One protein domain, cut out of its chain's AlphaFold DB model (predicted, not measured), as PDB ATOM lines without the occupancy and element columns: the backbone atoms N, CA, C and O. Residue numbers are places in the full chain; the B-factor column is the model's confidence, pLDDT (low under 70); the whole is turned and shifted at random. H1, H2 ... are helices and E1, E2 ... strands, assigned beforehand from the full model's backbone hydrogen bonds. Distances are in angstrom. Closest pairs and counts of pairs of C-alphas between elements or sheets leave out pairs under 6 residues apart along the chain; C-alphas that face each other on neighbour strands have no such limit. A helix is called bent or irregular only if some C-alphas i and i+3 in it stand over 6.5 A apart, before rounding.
ATOM      1  N   ASN A  28       1.172   6.363 -34.540       82.12
ATOM      2  CA  ASN A  28       0.302   5.198 -34.260       82.12
ATOM      3  C   ASN A  28       0.204   4.107 -35.345       82.12
ATOM      4  O   ASN A  28      -0.496   3.114 -35.140       82.12
ATOM      5  N   TRP A  29       0.942   4.220 -36.451       91.81
ATOM      6  CA  TRP A  29       1.126   3.092 -37.367       91.81
ATOM      7  C   TRP A  29       2.197   2.121 -36.861       91.81
ATOM      8  O   TRP A  29       3.317   2.511 -36.530       91.81
ATOM      9  N   PHE A  30       1.859   0.836 -36.848       92.12
ATOM     10  CA  PHE A  30       2.765  -0.269 -36.567       92.12
ATOM     11  C   PHE A  30       3.078  -1.030 -37.855       92.12
ATOM     12  O   PHE A  30       2.165  -1.434 -38.569       92.12
ATOM     13  N   PHE A  31       4.363  -1.249 -38.134       90.75
ATOM     14  CA  PHE A  31       4.843  -1.930 -39.336       90.75
ATOM     15  C   PHE A  31       5.404  -3.300 -38.969       90.75
ATOM     16  O   PHE A  31       6.327  -3.393 -38.162       90.75
ATOM     17  N   VAL A  32       4.865  -4.352 -39.585       87.88
ATOM     18  CA  VAL A  32       5.370  -5.725 -39.408       87.88
ATOM     19  C   VAL A  32       6.298  -6.107 -40.551       87.88
ATOM     20  O   VAL A  32       7.329  -6.735 -40.327       87.88
ATOM     21  N   LYS A  33       5.937  -5.729 -41.781       86.94
ATOM     22  CA  LYS A  33       6.688  -6.068 -42.988       86.94
ATOM     23  C   LYS A  33       6.646  -4.906 -43.965       86.94
ATOM     24  O   LYS A  33       5.592  -4.306 -44.163       86.94
ATOM     25  N   ASN A  34       7.786  -4.617 -44.583       88.00
ATOM     26  CA  ASN A  34       7.883  -3.662 -45.672       88.00
ATOM     27  C   ASN A  34       8.930  -4.157 -46.672       88.00
ATOM     28  O   ASN A  34      10.123  -4.029 -46.424       88.00
ATOM     29  N   ASN A  35       8.459  -4.738 -47.771       87.88
ATOM     30  CA  ASN A  35       9.252  -5.251 -48.886       87.88
ATOM     31  C   ASN A  35       8.786  -4.601 -50.204       87.88
ATOM     32  O   ASN A  35       8.638  -5.265 -51.228       87.88
ATOM     33  N   ILE A  64       3.838  -8.733 -49.116       89.81
ATOM     34  CA  ILE A  64       5.086  -7.960 -49.132       89.81
ATOM     35  C   ILE A  64       5.044  -6.764 -48.193       89.81
ATOM     36  O   ILE A  64       6.089  -6.206 -47.856       89.81
ATOM     37  N   PHE A  65       3.865  -6.372 -47.735       93.31
ATOM     38  CA  PHE A  65       3.712  -5.251 -46.832       93.31
ATOM     39  C   PHE A  65       2.562  -5.498 -45.866       93.31
ATOM     40  O   PHE A  65       1.462  -5.856 -46.278       93.31
ATOM     41  N   TYR A  66       2.815  -5.229 -44.588       94.00
ATOM     42  CA  TYR A  66       1.794  -5.250 -43.555       94.00
ATOM     43  C   TYR A  66       2.016  -4.102 -42.580       94.00
ATOM     44  O   TYR A  66       3.071  -4.014 -41.930       94.00
ATOM     45  N   ALA A  67       0.987  -3.276 -42.417       95.06
ATOM     46  CA  ALA A  67       0.931  -2.273 -41.369       95.06
ATOM     47  C   ALA A  67      -0.455  -2.202 -40.736       95.06
ATOM     48  O   ALA A  67      -1.464  -2.568 -41.338       95.06
ATOM     49  N   SER A  68      -0.506  -1.702 -39.507       95.38
ATOM     50  CA  SER A  68      -1.769  -1.484 -38.821       95.38
ATOM     51  C   SER A  68      -1.784  -0.220 -37.983       95.38
ATOM     52  O   SER A  68      -0.789   0.099 -37.337       95.38
ATOM     53  N   TYR A  69      -2.937   0.432 -37.931       94.56
ATOM     54  CA  TYR A  69      -3.234   1.557 -37.057       94.56
ATOM     55  C   TYR A  69      -4.257   1.119 -36.011       94.56
ATOM     56  O   TYR A  69      -5.323   0.607 -36.361       94.56
ATOM     57  N   GLU A  70      -3.945   1.308 -34.732       92.50
ATOM     58  CA  GLU A  70      -4.840   0.954 -33.628       92.50
ATOM     59  C   GLU A  70      -5.299   2.207 -32.877       92.50
ATOM     60  O   GLU A  70      -4.501   3.092 -32.579       92.50
ATOM     61  N   CYS A  71      -6.590   2.268 -32.549       91.06
ATOM     62  CA  CYS A  71      -7.163   3.314 -31.699       91.06
ATOM     63  C   CYS A  71      -8.215   2.738 -30.741       91.06
ATOM     64  O   CYS A  71      -8.707   1.617 -30.918       91.06
ATOM     65  N   GLU A  72      -8.560   3.498 -29.701       90.75
ATOM     66  CA  GLU A  72      -9.525   3.089 -28.681       90.75
ATOM     67  C   GLU A  72     -10.624   4.142 -28.500       90.75
ATOM     68  O   GLU A  72     -10.348   5.322 -28.303       90.75
ATOM     69  N   TYR A  73     -11.886   3.706 -28.509       89.69
ATOM     70  CA  TYR A  73     -13.036   4.558 -28.205       89.69
ATOM     71  C   TYR A  73     -14.028   3.833 -27.296       89.69
ATOM     72  O   TYR A  73     -14.451   2.712 -27.586       89.69
ATOM     73  N   ARG A  74     -14.421   4.470 -26.182       88.56
ATOM     74  CA  ARG A  74     -15.314   3.892 -25.149       88.56
ATOM     75  C   ARG A  74     -14.890   2.477 -24.722       88.56
ATOM     76  O   ARG A  74     -15.721   1.568 -24.672       88.56
ATOM     77  N   SER A  75     -13.593   2.294 -24.467       87.62
ATOM     78  CA  SER A  75     -12.983   1.011 -24.080       87.62
ATOM     79  C   SER A  75     -13.112  -0.111 -25.118       87.62
ATOM     80  O   SER A  75     -12.958  -1.289 -24.794       87.62
ATOM     81  N   LYS A  76     -13.404   0.236 -26.375       90.56
ATOM     82  CA  LYS A  76     -13.400  -0.682 -27.516       90.56
ATOM     83  C   LYS A  76     -12.205  -0.360 -28.392       90.56
ATOM     84  O   LYS A  76     -11.987   0.801 -28.730       90.56
ATOM     85  N   LYS A  77     -11.456  -1.393 -28.764       93.38
ATOM     86  CA  LYS A  77     -10.290  -1.266 -29.635       93.38
ATOM     87  C   LYS A  77     -10.696  -1.448 -31.090       93.38
ATOM     88  O   LYS A  77     -11.501  -2.324 -31.415       93.38
ATOM     89  N   TYR A  78     -10.110  -0.637 -31.948       94.00
ATOM     90  CA  TYR A  78     -10.305  -0.666 -33.388       94.00
ATOM     91  C   TYR A  78      -8.943  -0.790 -34.052       94.00
ATOM     92  O   TYR A  78      -7.961  -0.233 -33.560       94.00
ATOM     93  N   LYS A  79      -8.888  -1.543 -35.146       94.56
ATOM     94  CA  LYS A  79      -7.652  -1.808 -35.878       94.56
ATOM     95  C   LYS A  79      -7.905  -1.660 -37.366       94.56
ATOM     96  O   LYS A  79      -8.695  -2.419 -37.914       94.56
ATOM     97  N   LEU A  80      -7.242  -0.706 -38.001       95.12
ATOM     98  CA  LEU A  80      -7.152  -0.626 -39.453       95.12
ATOM     99  C   LEU A  80      -5.898  -1.382 -39.888       95.12
ATOM    100  O   LEU A  80      -4.821  -1.132 -39.351       95.12
ATOM    101  N   VAL A  81      -6.036  -2.307 -40.827       95.75
ATOM    102  CA  VAL A  81      -4.937  -3.084 -41.406       95.75
ATOM    103  C   VAL A  81      -4.793  -2.720 -42.873       95.75
ATOM    104  O   VAL A  81      -5.795  -2.576 -43.574       95.75
ATOM    105  N   ILE A  82      -3.540  -2.575 -43.297       95.69
ATOM    106  CA  ILE A  82      -3.130  -2.495 -44.693       95.69
ATOM    107  C   ILE A  82      -2.260  -3.707 -44.980       95.69
ATOM    108  O   ILE A  82      -1.249  -3.916 -44.297       95.69
ATOM    109  N   ASP A  83      -2.616  -4.445 -46.017       95.44
ATOM    110  CA  ASP A  83      -1.801  -5.514 -46.568       95.44
ATOM    111  C   ASP A  83      -1.594  -5.321 -48.073       95.44
ATOM    112  O   ASP A  83      -2.454  -4.802 -48.778       95.44
ATOM    113  N   VAL A  84      -0.399  -5.681 -48.546       94.88
ATOM    114  CA  VAL A  84      -0.073  -5.680 -49.974       94.88
ATOM    115  C   VAL A  84       0.447  -7.048 -50.349       94.88
ATOM    116  O   VAL A  84       1.458  -7.505 -49.807       94.88
ATOM    117  N   TYR A  85      -0.210  -7.668 -51.314       93.44
ATOM    118  CA  TYR A  85       0.278  -8.843 -52.016       93.44
ATOM    119  C   TYR A  85       0.765  -8.432 -53.395       93.44
ATOM    120  O   TYR A  85       0.335  -7.425 -53.955       93.44
ATOM    121  N   ILE A  86       1.687  -9.213 -53.940       91.50
ATOM    122  CA  ILE A  86       2.196  -9.018 -55.289       91.50
ATOM    123  C   ILE A  86       2.028 -10.313 -56.077       91.50
ATOM    124  O   ILE A  86       2.204 -11.410 -55.549       91.50
ATOM    125  N   LYS A  87       1.648 -10.162 -57.342       89.31
ATOM    126  CA  LYS A  87       1.452 -11.220 -58.326       89.31
ATOM    127  C   LYS A  87       2.373 -10.936 -59.513       89.31
ATOM    128  O   LYS A  87       2.118 -10.009 -60.286       89.31
ATOM    129  N   PRO A  88       3.484 -11.674 -59.663       90.38
ATOM    130  CA  PRO A  88       4.345 -11.546 -60.830       90.38
ATOM    131  C   PRO A  88       3.601 -11.930 -62.113       90.38
ATOM    132  O   PRO A  88       2.919 -12.952 -62.161       90.38
ATOM    133  N   LYS A  89       3.764 -11.140 -63.176       91.62
ATOM    134  CA  LYS A  89       3.223 -11.440 -64.507       91.62
ATOM    135  C   LYS A  89       4.266 -12.106 -65.377       91.62
ATOM    136  O   LYS A  89       5.374 -11.586 -65.527       91.62
ATOM    137  N   LEU A  90       3.869 -13.198 -66.018       91.38
ATOM    138  CA  LEU A  90       4.714 -13.985 -66.903       91.38
ATOM    139  C   LEU A  90       4.191 -13.957 -68.342       91.38
ATOM    140  O   LEU A  90       2.991 -14.079 -68.583       91.38
ATOM    141  N   LEU A  91       5.113 -13.845 -69.296       93.31
ATOM    142  CA  LEU A  91       4.891 -14.178 -70.701       93.31
ATOM    143  C   LEU A  91       5.849 -15.318 -71.057       93.31
ATOM    144  O   LEU A  91       7.045 -15.100 -71.259       93.31
ATOM    145  N   GLY A  92       5.334 -16.550 -71.059       89.69
ATOM    146  CA  GLY A  92       6.184 -17.741 -71.030       89.69
ATOM    147  C   GLY A  92       6.986 -17.787 -69.727       89.69
ATOM    148  O   GLY A  92       6.411 -17.722 -68.647       89.69
ATOM    149  N   GLU A  93       8.313 -17.839 -69.829       87.50
ATOM    150  CA  GLU A  93       9.239 -17.878 -68.680       87.50
ATOM    151  C   GLU A  93       9.815 -16.495 -68.313       87.50
ATOM    152  O   GLU A  93      10.696 -16.374 -67.459       87.50
ATOM    153  N   THR A  94       9.355 -15.433 -68.982       91.56
ATOM    154  CA  THR A  94       9.861 -14.069 -68.782       91.56
ATOM    155  C   THR A  94       8.914 -13.266 -67.904       91.56
ATOM    156  O   THR A  94       7.727 -13.148 -68.215       91.56
ATOM    157  N   TYR A  95       9.442 -12.653 -66.844       92.62
ATOM    158  CA  TYR A  95       8.694 -11.691 -66.037       92.62
ATOM    159  C   TYR A  95       8.508 -10.392 -66.816       92.62
ATOM    160  O   TYR A  95       9.486  -9.744 -67.193       92.62
ATOM    161  N   VAL A  96       7.256 -10.007 -67.049       94.25
ATOM    162  CA  VAL A  96       6.888  -8.815 -67.835       94.25
ATOM    163  C   VAL A  96       6.283  -7.699 -66.988       94.25
ATOM    164  O   VAL A  96       6.059  -6.600 -67.485       94.25
ATOM    165  N   GLY A  97       6.026  -7.959 -65.709       92.31
ATOM    166  CA  GLY A  97       5.453  -6.981 -64.796       92.31
ATOM    167  C   GLY A  97       5.078  -7.588 -63.458       92.31
ATOM    168  O   GLY A  97       5.295  -8.773 -63.207       92.31
ATOM    169  N   PHE A  98       4.463  -6.757 -62.630       91.44
ATOM    170  CA  PHE A  98       3.851  -7.148 -61.371       91.44
ATOM    171  C   PHE A  98       2.454  -6.537 -61.292       91.44
ATOM    172  O   PHE A  98       2.219  -5.442 -61.800       91.44
ATOM    173  N   GLU A  99       1.540  -7.254 -60.663       92.00
ATOM    174  CA  GLU A  99       0.272  -6.740 -60.159       92.00
ATOM    175  C   GLU A  99       0.299  -6.755 -58.640       92.00
ATOM    176  O   GLU A  99       0.968  -7.592 -58.035       92.00
ATOM    177  N   TYR A 100      -0.419  -5.828 -58.029       93.81
ATOM    178  CA  TYR A 100      -0.473  -5.677 -56.587       93.81
ATOM    179  C   TYR A 100      -1.922  -5.739 -56.135       93.81
ATOM    180  O   TYR A 100      -2.775  -5.071 -56.715       93.81
ATOM    181  N   GLU A 101      -2.180  -6.512 -55.090       95.25
ATOM    182  CA  GLU A 101      -3.472  -6.534 -54.410       95.25
ATOM    183  C   GLU A 101      -3.316  -5.823 -53.077       95.25
ATOM    184  O   GLU A 101      -2.477  -6.199 -52.256       95.25
ATOM    185  N   LEU A 102      -4.069  -4.741 -52.911       95.69
ATOM    186  CA  LEU A 102      -4.033  -3.879 -51.738       95.69
ATOM    187  C   LEU A 102      -5.304  -4.095 -50.930       95.69
ATOM    188  O   LEU A 102      -6.373  -3.682 -51.375       95.69
ATOM    189  N   GLY A 103      -5.171  -4.690 -49.749       95.56
ATOM    190  CA  GLY A 103      -6.264  -4.905 -48.811       95.56
ATOM    191  C   GLY A 103      -6.316  -3.835 -47.725       95.56
ATOM    192  O   GLY A 103      -5.300  -3.483 -47.113       95.56
ATOM    193  N   PHE A 104      -7.522  -3.336 -47.455       95.44
ATOM    194  CA  PHE A 104      -7.806  -2.370 -46.398       95.44
ATOM    195  C   PHE A 104      -8.940  -2.865 -45.525       95.44
ATOM    196  O   PHE A 104     -10.092  -2.901 -45.946       95.44
ATOM    197  N   ASN A 105      -8.621  -3.192 -44.277       95.19
ATOM    198  CA  ASN A 105      -9.566  -3.839 -43.382       95.19
ATOM    199  C   ASN A 105      -9.679  -3.080 -42.058       95.19
ATOM    200  O   ASN A 105      -8.718  -3.010 -41.288       95.19
ATOM    201  N   LEU A 106     -10.862  -2.536 -41.762       95.19
ATOM    202  CA  LEU A 106     -11.165  -1.922 -40.470       95.19
ATOM    203  C   LEU A 106     -11.900  -2.919 -39.578       95.19
ATOM    204  O   LEU A 106     -13.044  -3.297 -39.830       95.19
ATOM    205  N   PHE A 107     -11.267  -3.285 -38.473       94.94
ATOM    206  CA  PHE A 107     -11.798  -4.215 -37.493       94.94
ATOM    207  C   PHE A 107     -12.209  -3.517 -36.204       94.94
ATOM    208  O   PHE A 107     -11.554  -2.596 -35.713       94.94
ATOM    209  N   LYS A 108     -13.247  -4.070 -35.584       94.31
ATOM    210  CA  LYS A 108     -13.562  -3.884 -34.175       94.31
ATOM    211  C   LYS A 108     -13.071  -5.096 -33.391       94.31
ATOM    212  O   LYS A 108     -13.537  -6.218 -33.608       94.31
ATOM    213  N   MET A 109     -12.148  -4.862 -32.471       91.94
ATOM    214  CA  MET A 109     -11.504  -5.898 -31.672       91.94
ATOM    215  C   MET A 109     -12.359  -6.182 -30.429       91.94
ATOM    216  O   MET A 109     -12.292  -5.478 -29.421       91.94
ATOM    217  N   GLU A 110     -13.202  -7.210 -30.512       88.06
ATOM    218  CA  GLU A 110     -13.995  -7.753 -29.398       88.06
ATOM    219  C   GLU A 110     -13.657  -9.243 -29.201       88.06
ATOM    220  O   GLU A 110     -12.778  -9.775 -29.874       88.06
ATOM    221  N   LYS A 111     -14.355  -9.961 -28.301       82.75
ATOM    222  CA  LYS A 111     -14.157 -11.421 -28.118       82.75
ATOM    223  C   LYS A 111     -14.236 -12.209 -29.433       82.75
ATOM    224  O   LYS A 111     -13.597 -13.246 -29.564       82.75
ATOM    225  N   LYS A 112     -15.046 -11.724 -30.378       84.50
ATOM    226  CA  LYS A 112     -15.002 -12.102 -31.789       84.50
ATOM    227  C   LYS A 112     -14.702 -10.835 -32.581       84.50
ATOM    228  O   LYS A 112     -15.466  -9.876 -32.480       84.50
ATOM    229  N   THR A 113     -13.607 -10.829 -33.332       87.75
ATOM    230  CA  THR A 113     -13.256  -9.716 -34.218       87.75
ATOM    231  C   THR A 113     -14.356  -9.530 -35.257       87.75
ATOM    232  O   THR A 113     -14.770 -10.494 -35.900       87.75
ATOM    233  N   LYS A 114     -14.841  -8.297 -35.407       91.62
ATOM    234  CA  LYS A 114     -15.845  -7.938 -36.413       91.62
ATOM    235  C   LYS A 114     -15.212  -7.018 -37.452       91.62
ATOM    236  O   LYS A 114     -14.654  -5.991 -37.076       91.62
ATOM    237  N   ILE A 115     -15.358  -7.355 -38.731       93.12
ATOM    238  CA  ILE A 115     -15.033  -6.452 -39.843       93.12
ATOM    239  C   ILE A 115     -16.116  -5.372 -39.908       93.12
ATOM    240  O   ILE A 115     -17.311  -5.678 -39.870       93.12
ATOM    241  N   LEU A 116     -15.698  -4.110 -39.910       93.50
ATOM    242  CA  LEU A 116     -16.577  -2.947 -40.029       93.50
ATOM    243  C   LEU A 116     -16.603  -2.415 -41.458       93.50
ATOM    244  O   LEU A 116     -17.679  -2.131 -41.969       93.50
ATOM    245  N   GLU A 117     -15.432  -2.305 -42.079       93.12
ATOM    246  CA  GLU A 117     -15.255  -1.944 -43.484       93.12
ATOM    247  C   GLU A 117     -14.134  -2.817 -44.058       93.12
ATOM    248  O   GLU A 117     -13.160  -3.106 -43.357       93.12
ATOM    249  N   SER A 118     -14.283  -3.229 -45.313       93.62
ATOM    250  CA  SER A 118     -13.231  -3.860 -46.106       93.62
ATOM    251  C   SER A 118     -13.287  -3.300 -47.521       93.62
ATOM    252  O   SER A 118     -14.379  -3.020 -48.020       93.62
ATOM    253  N   ILE A 119     -12.127  -3.103 -48.133       94.75
ATOM    254  CA  ILE A 119     -12.005  -2.828 -49.559       94.75
ATOM    255  C   ILE A 119     -10.664  -3.339 -50.067       94.75
ATOM    256  O   ILE A 119      -9.645  -3.225 -49.381       94.75
ATOM    257  N   GLU A 120     -10.676  -3.871 -51.280       96.06
ATOM    258  CA  GLU A 120      -9.501  -4.404 -51.948       96.06
ATOM    259  C   GLU A 120      -9.330  -3.747 -53.317       96.06
ATOM    260  O   GLU A 120     -10.309  -3.431 -53.998       96.06
ATOM    261  N   PHE A 121      -8.079  -3.527 -53.717       96.06
ATOM    262  CA  PHE A 121      -7.744  -2.938 -55.009       96.06
ATOM    263  C   PHE A 121      -6.725  -3.774 -55.758       96.06
ATOM    264  O   PHE A 121      -5.705  -4.166 -55.191       96.06
ATOM    265  N   LEU A 122      -6.947  -3.927 -57.060       96.19
ATOM    266  CA  LEU A 122      -5.937  -4.362 -58.006       96.19
ATOM    267  C   LEU A 122      -5.205  -3.131 -58.555       96.19
ATOM    268  O   LEU A 122      -5.804  -2.228 -59.146       96.19
ATOM    269  N   VAL A 123      -3.889  -3.097 -58.369       95.38
ATOM    270  CA  VAL A 123      -3.018  -1.974 -58.727       95.38
ATOM    271  C   VAL A 123      -1.898  -2.464 -59.640       95.38
ATOM    272  O   VAL A 123      -1.264  -3.486 -59.385       95.38
ATOM    273  N   LYS A 124      -1.640  -1.738 -60.731       92.06
ATOM    274  CA  LYS A 124      -0.716  -2.180 -61.795       92.06
ATOM    275  C   LYS A 124       0.718  -1.674 -61.613       92.06
ATOM    276  O   LYS A 124       1.623  -2.194 -62.257       92.06
ATOM    277  N   GLN A 125       0.939  -0.666 -60.767       90.06
ATOM    278  CA  GLN A 125       2.262  -0.075 -60.552       90.06
ATOM    279  C   GLN A 125       2.534   0.162 -59.073       90.06
ATOM    280  O   GLN A 125       1.688   0.648 -58.330       90.06
ATOM    281  N   ILE A 126       3.764  -0.114 -58.648       91.06
ATOM    282  CA  ILE A 126       4.154   0.042 -57.245       91.06
ATOM    283  C   ILE A 126       4.186   1.509 -56.780       91.06
ATOM    284  O   ILE A 126       3.960   1.795 -55.609       91.06
ATOM    285  N   ASP A 127       4.419   2.455 -57.693       91.38
ATOM    286  CA  ASP A 127       4.366   3.887 -57.371       91.38
ATOM    287  C   ASP A 127       2.913   4.317 -57.033       91.38
ATOM    288  O   ASP A 127       2.691   5.135 -56.132       91.38
ATOM    289  N   ASP A 128       1.912   3.693 -57.669       94.25
ATOM    290  CA  ASP A 128       0.490   3.901 -57.367       94.25
ATOM    291  C   ASP A 128       0.128   3.288 -56.002       94.25
ATOM    292  O   ASP A 128      -0.528   3.940 -55.189       94.25
ATOM    293  N   VAL A 129       0.656   2.096 -55.685       94.25
ATOM    294  CA  VAL A 129       0.547   1.468 -54.349       94.25
ATOM    295  C   VAL A 129       1.029   2.421 -53.254       94.25
ATOM    296  O   VAL A 129       0.309   2.681 -52.287       94.25
ATOM    297  N   VAL A 130       2.219   3.004 -53.422       93.12
ATOM    298  CA  VAL A 130       2.786   3.969 -52.466       93.12
ATOM    299  C   VAL A 130       1.905   5.214 -52.331       93.12
ATOM    300  O   VAL A 130       1.731   5.731 -51.223       93.12
ATOM    301  N   THR A 131       1.328   5.692 -53.433       94.06
ATOM    302  CA  THR A 131       0.420   6.848 -53.435       94.06
ATOM    303  C   THR A 131      -0.842   6.567 -52.618       94.06
ATOM    304  O   THR A 131      -1.192   7.359 -51.738       94.06
ATOM    305  N   ILE A 132      -1.473   5.413 -52.844       95.06
ATOM    306  CA  ILE A 132      -2.661   4.960 -52.109       95.06
ATOM    307  C   ILE A 132      -2.344   4.817 -50.616       95.06
ATOM    308  O   ILE A 132      -3.048   5.370 -49.769       95.06
ATOM    309  N   MET A 133      -1.249   4.138 -50.274       94.19
ATOM    310  CA  MET A 133      -0.870   3.905 -48.878       94.19
ATOM    311  C   MET A 133      -0.596   5.206 -48.119       94.19
ATOM    312  O   MET A 133      -1.080   5.381 -47.003       94.19
ATOM    313  N   ASN A 134       0.130   6.149 -48.727       93.31
ATOM    314  CA  ASN A 134       0.393   7.449 -48.109       93.31
ATOM    315  C   ASN A 134      -0.893   8.252 -47.871       93.31
ATOM    316  O   ASN A 134      -1.010   8.921 -46.842       93.31
ATOM    317  N   HIS A 135      -1.861   8.170 -48.789       92.69
ATOM    318  CA  HIS A 135      -3.170   8.793 -48.598       92.69
ATOM    319  C   HIS A 135      -3.891   8.211 -47.374       92.69
ATOM    320  O   HIS A 135      -4.422   8.957 -46.553       92.69
ATOM    321  N   ILE A 136      -3.852   6.890 -47.204       92.69
ATOM    322  CA  ILE A 136      -4.549   6.195 -46.116       92.69
ATOM    323  C   ILE A 136      -3.878   6.419 -44.775       92.69
ATOM    324  O   ILE A 136      -4.575   6.617 -43.782       92.69
ATOM    325  N   PHE A 137      -2.544   6.433 -44.733       93.12
ATOM    326  CA  PHE A 137      -1.820   6.781 -43.516       93.12
ATOM    327  C   PHE A 137      -2.281   8.134 -42.974       93.12
ATOM    328  O   PHE A 137      -2.618   8.242 -41.792       93.12
ATOM    329  N   LEU A 138      -2.379   9.131 -43.857       90.12
ATOM    330  CA  LEU A 138      -2.860  10.460 -43.506       90.12
ATOM    331  C   LEU A 138      -4.347  10.456 -43.122       90.12
ATOM    332  O   LEU A 138      -4.698  10.961 -42.057       90.12
ATOM    333  N   ALA A 139      -5.211   9.868 -43.955       89.75
ATOM    334  CA  ALA A 139      -6.659   9.859 -43.740       89.75
ATOM    335  C   ALA A 139      -7.051   9.150 -42.434       89.75
ATOM    336  O   ALA A 139      -7.891   9.645 -41.685       89.75
ATOM    337  N   ALA A 140      -6.412   8.020 -42.123       89.94
ATOM    338  CA  ALA A 140      -6.662   7.294 -40.886       89.94
ATOM    339  C   ALA A 140      -6.281   8.127 -39.657       89.94
ATOM    340  O   ALA A 140      -7.032   8.172 -38.689       89.94
ATOM    341  N   SER A 141      -5.145   8.822 -39.693       87.69
ATOM    342  CA  SER A 141      -4.704   9.619 -38.544       87.69
ATOM    343  C   SER A 141      -5.445  10.929 -38.346       87.69
ATOM    344  O   SER A 141      -5.411  11.454 -37.236       87.69
ATOM    345  N   LEU A 142      -6.084  11.463 -39.385       86.88
ATOM    346  CA  LEU A 142      -6.913  12.659 -39.260       86.88
ATOM    347  C   LEU A 142      -8.343  12.312 -38.835       86.88
ATOM    348  O   LEU A 142      -8.861  12.925 -37.907       86.88
ATOM    349  N   ASP A 143      -8.951  11.300 -39.463       86.88
ATOM    350  CA  ASP A 143     -10.411  11.169 -39.444       86.88
ATOM    351  C   ASP A 143     -10.924   9.866 -38.803       86.88
ATOM    352  O   ASP A 143     -12.119   9.763 -38.518       86.88
ATOM    353  N   LEU A 144     -10.094   8.826 -38.614       89.44
ATOM    354  CA  LEU A 144     -10.597   7.494 -38.223       89.44
ATOM    355  C   LEU A 144     -11.316   7.524 -36.871       89.44
ATOM    356  O   LEU A 144     -12.414   6.981 -36.748       89.44
ATOM    357  N   GLU A 145     -10.714   8.163 -35.870       89.75
ATOM    358  CA  GLU A 145     -11.299   8.246 -34.532       89.75
ATOM    359  C   GLU A 145     -12.623   9.009 -34.551       89.75
ATOM    360  O   GLU A 145     -13.612   8.516 -34.011       89.75
ATOM    361  N   GLU A 146     -12.686  10.157 -35.229       89.25
ATOM    362  CA  GLU A 146     -13.919  10.936 -35.367       89.25
ATOM    363  C   GLU A 146     -15.018  10.134 -36.085       89.25
ATOM    364  O   GLU A 146     -16.161  10.080 -35.619       89.25
ATOM    365  N   ASN A 147     -14.675   9.428 -37.167       90.00
ATOM    366  CA  ASN A 147     -15.629   8.587 -37.894       90.00
ATOM    367  C   ASN A 147     -16.163   7.432 -37.028       90.00
ATOM    368  O   ASN A 147     -17.351   7.100 -37.105       90.00
ATOM    369  N   ILE A 148     -15.319   6.838 -36.175       90.94
ATOM    370  CA  ILE A 148     -15.740   5.828 -35.192       90.94
ATOM    371  C   ILE A 148     -16.678   6.449 -34.147       90.94
ATOM    372  O   ILE A 148     -17.703   5.850 -33.808       90.94
ATOM    373  N   GLN A 149     -16.347   7.637 -33.638       88.50
ATOM    374  CA  GLN A 149     -17.126   8.330 -32.610       88.50
ATOM    375  C   GLN A 149     -18.534   8.685 -33.089       88.50
ATOM    376  O   GLN A 149     -19.501   8.472 -32.347       88.50
ATOM    377  N   ASN A 150     -18.632   9.168 -34.328       89.62
ATOM    378  CA  ASN A 150     -19.870   9.623 -34.958       89.62
ATOM    379  C   ASN A 150     -20.653   8.498 -35.654       89.62
ATOM    380  O   ASN A 150     -21.770   8.728 -36.116       89.62
ATOM    381  N   ASN A 151     -20.107   7.276 -35.708       85.12
ATOM    382  CA  ASN A 151     -20.676   6.146 -36.450       85.12
ATOM    383  C   ASN A 151     -20.901   6.474 -37.944       85.12
ATOM    384  O   ASN A 151     -21.909   6.091 -38.539       85.12
ATOM    385  N   THR A 152     -19.945   7.187 -38.542       89.12
ATOM    386  CA  THR A 152     -19.943   7.648 -39.942       89.12
ATOM    387  C   THR A 152     -18.829   6.980 -40.745       89.12
ATOM    388  O   THR A 152     -18.166   7.621 -41.560       89.12
ATOM    389  N   LEU A 153     -18.594   5.690 -40.495       86.00
ATOM    390  CA  LEU A 153     -17.588   4.895 -41.200       86.00
ATOM    391  C   LEU A 153     -17.880   4.900 -42.706       86.00
ATOM    392  O   LEU A 153     -18.938   4.448 -43.143       86.00
ATOM    393  N   GLN A 154     -16.974   5.518 -43.462       87.38
ATOM    394  CA  GLN A 154     -17.025   5.645 -44.922       87.38
ATOM    395  C   GLN A 154     -15.610   5.607 -45.518       87.38
ATOM    396  O   GLN A 154     -15.368   6.187 -46.580       87.38
ATOM    397  N   ILE A 155     -14.644   5.007 -44.816       85.81
ATOM    398  CA  ILE A 155     -13.238   5.031 -45.237       85.81
ATOM    399  C   ILE A 155     -13.082   4.241 -46.530       85.81
ATOM    400  O   ILE A 155     -12.443   4.741 -47.452       85.81
ATOM    401  N   ALA A 156     -13.740   3.081 -46.637       89.38
ATOM    402  CA  ALA A 156     -13.713   2.263 -47.848       89.38
ATOM    403  C   ALA A 156     -14.224   3.050 -49.064       89.38
ATOM    404  O   ALA A 156     -13.529   3.179 -50.065       89.38
ATOM    405  N   LYS A 157     -15.390   3.693 -48.935       90.44
ATOM    406  CA  LYS A 157     -15.999   4.489 -50.012       90.44
ATOM    407  C   LYS A 157     -15.180   5.729 -50.391       90.44
ATOM    408  O   LYS A 157     -15.077   6.082 -51.570       90.44
ATOM    409  N   LYS A 158     -14.622   6.435 -49.400       91.31
ATOM    410  CA  LYS A 158     -13.736   7.587 -49.644       91.31
ATOM    411  C   LYS A 158     -12.477   7.145 -50.384       91.31
ATOM    412  O   LYS A 158     -12.048   7.825 -51.313       91.31
ATOM    413  N   LEU A 159     -11.927   5.999 -49.996       92.50
ATOM    414  CA  LEU A 159     -10.743   5.437 -50.616       92.50
ATOM    415  C   LEU A 159     -11.011   4.967 -52.047       92.50
ATOM    416  O   LEU A 159     -10.255   5.324 -52.943       92.50
ATOM    417  N   GLU A 160     -12.118   4.264 -52.278       94.75
ATOM    418  CA  GLU A 160     -12.596   3.905 -53.617       94.75
ATOM    419  C   GLU A 160     -12.685   5.135 -54.524       94.75
ATOM    420  O   GLU A 160     -12.144   5.152 -55.630       94.75
ATOM    421  N   SER A 161     -13.303   6.205 -54.016       94.56
ATOM    422  CA  SER A 161     -13.431   7.465 -54.748       94.56
ATOM    423  C   SER A 161     -12.065   8.073 -55.071       94.56
ATOM    424  O   SER A 161     -11.850   8.522 -56.195       94.56
ATOM    425  N   PHE A 162     -11.133   8.077 -54.113       95.62
ATOM    426  CA  PHE A 162      -9.777   8.591 -54.311       95.62
ATOM    427  C   PHE A 162      -9.012   7.792 -55.376       95.62
ATOM    428  O   PHE A 162      -8.452   8.397 -56.295       95.62
ATOM    429  N   VAL A 163      -9.029   6.458 -55.279       95.88
ATOM    430  CA  VAL A 163      -8.363   5.549 -56.225       95.88
ATOM    431  C   VAL A 163      -8.931   5.725 -57.632       95.88
ATOM    432  O   VAL A 163      -8.160   5.911 -58.575       95.88
ATOM    433  N   GLY A 164     -10.261   5.757 -57.769       95.25
ATOM    434  CA  GLY A 164     -10.928   5.943 -59.057       95.25
ATOM    435  C   GLY A 164     -10.663   7.316 -59.684       95.25
ATOM    436  O   GLY A 164     -10.354   7.404 -60.871       95.25
ATOM    437  N   GLN A 165     -10.714   8.396 -58.895       96.31
ATOM    438  CA  GLN A 165     -10.448   9.762 -59.379       96.31
ATOM    439  C   GLN A 165      -9.025   9.939 -59.916       96.31
ATOM    440  O   GLN A 165      -8.821  10.683 -60.875       96.31
ATOM    441  N   HIS A 166      -8.054   9.263 -59.302       95.81
ATOM    442  CA  HIS A 166      -6.644   9.350 -59.677       95.81
ATOM    443  C   HIS A 166      -6.197   8.209 -60.603       95.81
ATOM    444  O   HIS A 166      -5.030   8.174 -60.978       95.81
ATOM    445  N   GLN A 167      -7.110   7.306 -60.989       95.56
ATOM    446  CA  GLN A 167      -6.839   6.150 -61.856       95.56
ATOM    447  C   GLN A 167      -5.697   5.261 -61.330       95.56
ATOM    448  O   GLN A 167      -4.893   4.746 -62.102       95.56
ATOM    449  N   LEU A 168      -5.619   5.091 -60.005       95.31
ATOM    450  CA  LEU A 168      -4.510   4.385 -59.345       95.31
ATOM    451  C   LEU A 168      -4.705   2.863 -59.303       95.31
ATOM    452  O   LEU A 168      -3.777   2.134 -58.974       95.31
ATOM    453  N   GLY A 169      -5.907   2.374 -59.595       94.81
ATOM    454  CA  GLY A 169      -6.258   0.962 -59.499       94.81
ATOM    455  C   GLY A 169      -7.745   0.724 -59.723       94.81
ATOM    456  O   GLY A 169      -8.507   1.654 -59.993       94.81
ATOM    457  N   GLU A 170      -8.139  -0.535 -59.601       95.12
ATOM    458  CA  GLU A 170      -9.505  -1.018 -59.795       95.12
ATOM    459  C   GLU A 170      -9.954  -1.731 -58.511       95.12
ATOM    460  O   GLU A 170      -9.151  -2.417 -57.883       95.12
ATOM    461  N   VAL A 171     -11.204  -1.538 -58.081       94.19
ATOM    462  CA  VAL A 171     -11.754  -2.258 -56.918       94.19
ATOM    463  C   VAL A 171     -11.925  -3.728 -57.281       94.19
ATOM    464  O   VAL A 171     -12.451  -4.032 -58.350       94.19
ATOM    465  N   ILE A 172     -11.521  -4.623 -56.383       90.56
ATOM    466  CA  ILE A 172     -11.811  -6.053 -56.497       90.56
ATOM    467  C   ILE A 172     -13.190  -6.278 -55.872       90.56
ATOM    468  O   ILE A 172     -13.378  -6.052 -54.677       90.56
ATOM    469  N   ASN A 173     -14.172  -6.667 -56.686       79.38
ATOM    470  CA  ASN A 173     -15.498  -7.029 -56.190       79.38
ATOM    471  C   ASN A 173     -15.514  -8.528 -55.859       79.38
ATOM    472  O   ASN A 173     -14.999  -9.332 -56.632       79.38
ATOM    473  N   ASP A 174     -16.157  -8.915 -54.752       56.91
ATOM    474  CA  ASP A 174     -16.271 -10.321 -54.311       56.91
ATOM    475  C   ASP A 174     -16.864 -11.264 -55.386       56.91
ATOM    476  O   ASP A 174     -16.654 -12.478 -55.331       56.91
TER     477      ASP A 174
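This is residues 28 to 35 and 64 to 174 of the 183 residues of an uncharacterized protein of Acinetobacter rudis CIP 110305 (UniProt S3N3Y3). One long, twisted sheet of five strands is covered on one face by two helices, H1 and H2, which fold back on each other as a helical hairpin; no named helix lies on the other face. E3 makes most of the longest axis, running between the turns at Arg 74 and Gly 92. The printed part has 119 residues, with five named strands followed by two named helices; the sheet runs E1 E2 E3 E4 E5, antiparallel, and the class is mixed, helices and strands. It is compact, with a radius of gyration of the C-alphas of 15.3 A, and elongated, spanning 55 by 29 by 26 A.

The sheet holds E1, residues 29 to 34, E2, 64 to 73, E3, 76 to 91, E4, 94 to 109, and E5, 114 to 123; E1 and E5 are its edge strands. E2 E3 E4 E5 form a meander, each strand the antiparallel neighbour of the one before. Within hydrogen-bond range are N 30 and O 68, 2.8 A, between E1 and E2; N 69 and O 80, 2.8 A, between E2 and E3; N 87 and O 99, 2.7 A, between E3 and E4; and N 104 and O 119, 2.9 A, between E4 and E5. E4 bends by 52 degrees at residue 97, and E5 by 55 degrees at residue 117. H1, residues 126 to 150, and H2, residues 155 to 166, are on the same face of the sheet, giving two layers, helices on one face of a sheet. H1, at a height over the sheet of 8.6 A, lies over E3, with 16 of its C-alphas on E3, but only just over E3 alone, with 2 on E2 and 2 on E4. It runs along the strands, at 17 degrees to E3 on the local plane. H1 is irregular, with C-alphas 142 and 145 7.8 A apart and a kink of 53 degrees near residue 142. H2, at a height of 9.5 A, lies over E5 and runs along the strands, at 4 degrees to E5 on the local plane; their closest C-alphas, of Ile 119 and Ala 156, are 5.6 A apart. The hairpin H1 and H2 only just touch, with 3 pairs of C-alphas within 8 A, the closest those of Ile 132 and Val 163, 7.1 A. They run opposite ways at a shallow tilt of 34 degrees, only just short of steep. In H2 every O i to N i+4 pair is within hydrogen-bond range, in H1 19 of 21.

From first to last C-alpha E3 measures 48.8 A, E4 43.6 A, H1 34.1 A and E2 30.4 A. E1 begins at C-alpha 29, (1.126, 3.092, -37.367), and H2 ends at C-alpha 166, (-6.644, 9.350, -59.677).

The C-alphas farthest apart, of Arg 74 and Gly 92, are 55.1 A apart. Residues 36 to 63 are not printed, and C-alphas 35 and 64 are 5.0 A apart across the cut; the links printed whole are tight. Residues 170 to 171 pair antiparallel with residues 121 to 122 of E5. The mean pLDDT of the printed part is 91.5, and residue 174 is under 70.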